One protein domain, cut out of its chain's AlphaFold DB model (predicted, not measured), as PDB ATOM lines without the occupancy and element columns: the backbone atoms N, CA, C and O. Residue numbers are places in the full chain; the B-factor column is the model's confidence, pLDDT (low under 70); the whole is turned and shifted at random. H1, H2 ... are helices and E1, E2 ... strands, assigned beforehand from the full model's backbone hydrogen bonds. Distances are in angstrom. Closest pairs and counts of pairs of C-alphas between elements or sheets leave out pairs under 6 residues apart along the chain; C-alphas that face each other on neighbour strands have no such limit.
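This is residues 380 to 423 of the 619 residues of the protein "Homoserine O-acetyltransferase" of Streptomyces sp. WAC04770 (UniProt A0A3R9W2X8). What is the picture? A wall of three parallel strands, ordered E1, E2, E3, has one bare face; from the other, the links E1 to E2 and H1 to E3 loop out, with short helix H1 set off from the sheet. What is its make-up? The 44 printed residues run E1, E2, H1, E3, mixed in class, with under half in named elements. How large is it? It is compact, radius of gyration of the C-alphas 9.2 A, spanning 24 by 18 by 15 A.

How do the strands pair? E2, residues 395 to 400, is parallel to E1, residues 380 to 383, at 23 degrees, and to E3, residues 419 to 422, at 11 degrees. Within hydrogen-bond range are N 381 and O 397, 2.9 A, and N 398 and O 419, 2.8 A. Where is H1? H1, residues 406 to 410, is not on the sheet, with 3 pairs of C-alphas within 10 A, and is apart from E1; its O i to N i+4 pair is within hydrogen-bond range. E2, H1 and E3 form a strand-helix-strand unit, parallel neighbour strands joined through a helix, with a right-handed crossover.

How long are they? E2 measures 13.6 A, E1 10.5 A, E3 10.1 A and H1 6.0 A. Where are the anchors? C-alpha 380 begins E1 at (185.532, -1.032, 32.316); C-alpha 422 ends E3 at (185.264, -14.355, 31.046).

Is it cut? The printed part has no cut; the E1 to E2 link is long. Where is confidence low? Residue 403 is under 70.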
ATOM      1  N   LEU A 380     184.855   0.238  32.587       83.69
ATOM      2  CA  LEU A 380     185.532  -1.032  32.316       83.69
ATOM      3  C   LEU A 380     185.704  -1.753  33.656       83.69
ATOM      4  O   LEU A 380     186.385  -1.245  34.545       83.69
ATOM      5  N   CYS A 381     185.082  -2.914  33.829       79.50
ATOM      6  CA  CYS A 381     184.990  -3.570  35.134       79.50
ATOM      7  C   CYS A 381     185.508  -5.013  35.088       79.50
ATOM      8  O   CYS A 381     185.384  -5.696  34.075       79.50
ATOM      9  N   VAL A 382     186.058  -5.507  36.199       83.00
ATOM     10  CA  VAL A 382     186.501  -6.902  36.360       83.00
ATOM     11  C   VAL A 382     185.974  -7.429  37.691       83.00
ATOM     12  O   VAL A 382     186.171  -6.783  38.715       83.00
ATOM     13  N   GLY A 383     185.316  -8.588  37.711       80.62
ATOM     14  CA  GLY A 383     184.772  -9.124  38.960       80.62
ATOM     15  C   GLY A 383     183.966 -10.410  38.817       80.62
ATOM     16  O   GLY A 383     183.756 -10.921  37.721       80.62
ATOM     17  N   ALA A 384     183.535 -10.966  39.952       76.44
ATOM     18  CA  ALA A 384     182.679 -12.157  39.999       76.44
ATOM     19  C   ALA A 384     181.181 -11.811  39.901       76.44
ATOM     20  O   ALA A 384     180.387 -12.633  39.444       76.44
ATOM     21  N   VAL A 385     180.817 -10.591  40.311       81.75
ATOM     22  CA  VAL A 385     179.461 -10.027  40.315       81.75
ATOM     23  C   VAL A 385     179.533  -8.618  39.724       81.75
ATOM     24  O   VAL A 385     180.524  -7.920  39.935       81.75
ATOM     25  N   LEU A 386     178.502  -8.209  38.983       80.81
ATOM     26  CA  LEU A 386     178.322  -6.835  38.514       80.81
ATOM     27  C   LEU A 386     177.253  -6.155  39.389       80.81
ATOM     28  O   LEU A 386     176.088  -6.541  39.277       80.81
ATOM     29  N   PRO A 387     177.622  -5.183  40.246       79.88
ATOM     30  CA  PRO A 387     176.664  -4.392  41.013       79.88
ATOM     31  C   PRO A 387     175.663  -3.664  40.110       79.88
ATOM     32  O   PRO A 387     176.051  -3.116  39.076       79.88
ATOM     33  N   ASP A 388     174.401  -3.583  40.529       78.69
ATOM     34  CA  ASP A 388     173.339  -2.957  39.727       78.69
ATOM     35  C   ASP A 388     173.605  -1.478  39.433       78.69
ATOM     36  O   ASP A 388     173.322  -1.007  38.335       78.69
ATOM     37  N   ALA A 389     174.254  -0.767  40.358       77.94
ATOM     38  CA  ALA A 389     174.671   0.623  40.168       77.94
ATOM     39  C   ALA A 389     175.619   0.830  38.968       77.94
ATOM     40  O   ALA A 389     175.717   1.937  38.445       77.94
ATOM     41  N   LEU A 390     176.305  -0.226  38.515       79.62
ATOM     42  CA  LEU A 390     177.215  -0.192  37.367       79.62
ATOM     43  C   LEU A 390     176.562  -0.702  36.071       79.62
ATOM     44  O   LEU A 390     177.170  -0.596  35.004       79.62
ATOM     45  N   ARG A 391     175.320  -1.211  36.124       83.69
ATOM     46  CA  ARG A 391     174.535  -1.647  34.954       83.69
ATOM     47  C   ARG A 391     173.921  -0.449  34.225       83.69
ATOM     48  O   ARG A 391     172.708  -0.300  34.136       83.69
ATOM     49  N   THR A 392     174.778   0.416  33.704       84.81
ATOM     50  CA  THR A 392     174.382   1.612  32.949       84.81
ATOM     51  C   THR A 392     174.880   1.515  31.508       84.81
ATOM     52  O   THR A 392     175.818   0.768  31.236       84.81
ATOM     53  N   GLU A 393     174.323   2.318  30.597       85.19
ATOM     54  CA  GLU A 393     174.795   2.472  29.200       85.19
ATOM     55  C   GLU A 393     176.278   2.887  29.097       85.19
ATOM     56  O   GLU A 393     176.888   2.841  28.033       85.19
ATOM     57  N   ARG A 394     176.889   3.295  30.213       84.81
ATOM     58  CA  ARG A 394     178.306   3.651  30.286       84.81
ATOM     59  C   ARG A 394     179.218   2.434  30.401       84.81
ATOM     60  O   ARG A 394     180.421   2.576  30.198       84.81
ATOM     61  N   LEU A 395     178.690   1.260  30.753       87.62
ATOM     62  CA  LEU A 395     179.468   0.027  30.809       87.62
ATOM     63  C   LEU A 395     179.846  -0.405  29.397       87.62
ATOM     64  O   LEU A 395     179.010  -0.885  28.645       87.62
ATOM     65  N   LEU A 396     181.123  -0.265  29.046       91.06
ATOM     66  CA  LEU A 396     181.628  -0.717  27.751       91.06
ATOM     67  C   LEU A 396     182.155  -2.148  27.817       91.06
ATOM     68  O   LEU A 396     182.082  -2.883  26.833       91.06
ATOM     69  N   TRP A 397     182.689  -2.565  28.968       92.25
ATOM     70  CA  TRP A 397     183.277  -3.892  29.126       92.25
ATOM     71  C   TRP A 397     183.212  -4.396  30.564       92.25
ATOM     72  O   TRP A 397     183.511  -3.666  31.509       92.25
ATOM     73  N   PHE A 398     182.898  -5.678  30.716       90.69
ATOM     74  CA  PHE A 398     182.998  -6.403  31.974       90.69
ATOM     75  C   PHE A 398     183.767  -7.712  31.768       90.69
ATOM     76  O   PHE A 398     183.405  -8.521  30.912       90.69
ATOM     77  N   HIS A 399     184.798  -7.968  32.570       91.62
ATOM     78  CA  HIS A 399     185.464  -9.266  32.632       91.62
ATOM     79  C   HIS A 399     185.025 -10.058  33.855       91.62
ATOM     80  O   HIS A 399     185.366  -9.732  34.992       91.62
ATOM     81  N   SER A 400     184.325 -11.160  33.613       87.19
ATOM     82  CA  SER A 400     184.026 -12.147  34.637       87.19
ATOM     83  C   SER A 400     185.285 -12.924  35.012       87.19
ATOM     84  O   SER A 400     185.880 -13.615  34.180       87.19
ATOM     85  N   VAL A 401     185.666 -12.884  36.287       81.25
ATOM     86  CA  VAL A 401     186.708 -13.785  36.817       81.25
ATOM     87  C   VAL A 401     186.205 -15.228  36.953       81.25
ATOM     88  O   VAL A 401     186.997 -16.154  37.133       81.25
ATOM     89  N   ASN A 402     184.891 -15.437  36.817       78.00
ATOM     90  CA  ASN A 402     184.268 -16.751  36.836       78.00
ATOM     91  C   ASN A 402     184.327 -17.418  35.458       78.00
ATOM     92  O   ASN A 402     184.253 -16.773  34.411       78.00
ATOM     93  N   ALA A 403     184.384 -18.752  35.457       69.44
ATOM     94  CA  ALA A 403     184.267 -19.527  34.225       69.44
ATOM     95  C   ALA A 403     182.843 -19.471  33.640       69.44
ATOM     96  O   ALA A 403     182.683 -19.588  32.429       69.44
ATOM     97  N   GLY A 404     181.812 -19.309  34.476       76.25
ATOM     98  CA  GLY A 404     180.418 -19.124  34.064       76.25
ATOM     99  C   GLY A 404     180.024 -17.646  34.018       76.25
ATOM    100  O   GLY A 404     180.534 -16.838  34.793       76.25
ATOM    101  N   THR A 405     179.114 -17.299  33.110       82.19
ATOM    102  CA  THR A 405     178.535 -15.946  32.994       82.19
ATOM    103  C   THR A 405     177.034 -15.932  33.262       82.19
ATOM    104  O   THR A 405     176.453 -14.863  33.392       82.19
ATOM    105  N   ASP A 406     176.403 -17.101  33.382       81.06
ATOM    106  CA  ASP A 406     174.958 -17.247  33.557       81.06
ATOM    107  C   ASP A 406     174.417 -16.472  34.774       81.06
ATOM    108  O   ASP A 406     173.428 -15.764  34.607       81.06
ATOM    109  N   PRO A 407     175.072 -16.470  35.957       78.12
ATOM    110  CA  PRO A 407     174.597 -15.680  37.096       78.12
ATOM    111  C   PRO A 407     174.628 -14.165  36.851       78.12
ATOM    112  O   PRO A 407     173.740 -13.449  37.302       78.12
ATOM    113  N   LEU A 408     175.621 -13.667  36.103       83.56
ATOM    114  CA  LEU A 408     175.722 -12.243  35.757       83.56
ATOM    115  C   LEU A 408     174.572 -11.817  34.839       83.56
ATOM    116  O   LEU A 408     174.014 -10.732  35.009       83.56
ATOM    117  N   LEU A 409     174.210 -12.689  33.894       84.81
ATOM    118  CA  LEU A 409     173.117 -12.468  32.948       84.81
ATOM    119  C   LEU A 409     171.736 -12.673  33.591       84.81
ATOM    120  O   LEU A 409     170.784 -12.006  33.205       84.81
ATOM    121  N   ALA A 410     171.622 -13.560  34.583       81.94
ATOM    122  CA  ALA A 410     170.376 -13.813  35.307       81.94
ATOM    123  C   ALA A 410     170.038 -12.720  36.337       81.94
ATOM    124  O   ALA A 410     168.872 -12.539  36.671       81.94
ATOM    125  N   ALA A 411     171.040 -11.987  36.830       78.69
ATOM    126  CA  ALA A 411     170.871 -10.970  37.869       78.69
ATOM    127  C   ALA A 411     170.221  -9.652  37.388       78.69
ATOM    128  O   ALA A 411     170.056  -8.736  38.182       78.69
ATOM    129  N   GLY A 412     169.845  -9.533  36.112       80.44
ATOM    130  CA  GLY A 412     169.138  -8.364  35.583       80.44
ATOM    131  C   GLY A 412     169.495  -8.063  34.127       80.44
ATOM    132  O   GLY A 412     170.364  -8.735  33.561       80.44
ATOM    133  N   PRO A 413     168.867  -7.045  33.510       82.88
ATOM    134  CA  PRO A 413     169.180  -6.647  32.142       82.88
ATOM    135  C   PRO A 413     170.667  -6.294  31.999       82.88
ATOM    136  O   PRO A 413     171.280  -5.696  32.891       82.88
ATOM    137  N   TRP A 414     171.258  -6.717  30.881       89.19
ATOM    138  CA  TRP A 414     172.647  -6.422  30.540       89.19
ATOM    139  C   TRP A 414     172.703  -5.134  29.705       89.19
ATOM    140  O   TRP A 414     171.920  -5.038  28.755       89.19
ATOM    141  N   PRO A 415     173.579  -4.158  30.018       87.31
ATOM    142  CA  PRO A 415     173.614  -2.892  29.288       87.31
ATOM    143  C   PRO A 415     173.889  -3.084  27.795       87.31
ATOM    144  O   PRO A 415     174.723  -3.910  27.401       87.31
ATOM    145  N   ALA A 416     173.178  -2.329  26.959       81.31
ATOM    146  CA  ALA A 416     173.309  -2.428  25.516       81.31
ATOM    147  C   ALA A 416     174.721  -1.994  25.084       81.31
ATOM    148  O   ALA A 416     175.221  -0.951  25.480       81.31
ATOM    149  N   GLY A 417     175.405  -2.826  24.293       81.31
ATOM    150  CA  GLY A 417     176.769  -2.541  23.823       81.31
ATOM    151  C   GLY A 417     177.904  -2.907  24.791       81.31
ATOM    152  O   GLY A 417     179.061  -2.895  24.373       81.31
ATOM    153  N   ALA A 418     177.608  -3.314  26.030       89.50
ATOM    154  CA  ALA A 418     178.618  -3.751  26.994       89.50
ATOM    155  C   ALA A 418     179.193  -5.135  26.645       89.50
ATOM    156  O   ALA A 418     178.482  -6.146  26.667       89.50
ATOM    157  N   LEU A 419     180.502  -5.224  26.396       93.75
ATOM    158  CA  LEU A 419     181.179  -6.489  26.108       93.75
ATOM    159  C   LEU A 419     181.425  -7.295  27.397       93.75
ATOM    160  O   LEU A 419     182.230  -6.907  28.241       93.75
ATOM    161  N   LEU A 420     180.791  -8.463  27.522       92.50
ATOM    162  CA  LEU A 420     181.058  -9.427  28.593       92.50
ATOM    163  C   LEU A 420     182.122 -10.440  28.159       92.50
ATOM    164  O   LEU A 420     181.907 -11.243  27.251       92.50
ATOM    165  N   THR A 421     183.257 -10.451  28.848       89.81
ATOM    166  CA  THR A 421     184.289 -11.486  28.701       89.81
ATOM    167  C   THR A 421     184.397 -12.321  29.970       89.81
ATOM    168  O   THR A 421     183.831 -11.978  31.005       89.81
ATOM    169  N   ARG A 422     185.091 -13.458  29.900       83.94
ATOM    170  CA  ARG A 422     185.264 -14.355  31.046       83.94
ATOM    171  C   ARG A 422     186.651 -14.968  31.073       83.94
ATOM    172  O   ARG A 422     187.260 -15.168  30.020       83.94
ATOM    173  N   THR A 423     187.117 -15.351  32.251       79.38
ATOM    174  CA  THR A 423     188.346 -16.131  32.381       79.38
ATOM    175  C   THR A 423     188.133 -17.541  31.819       79.38
ATOM    176  O   THR A 423     187.279 -18.301  32.278       79.38
TER     177      THR A 423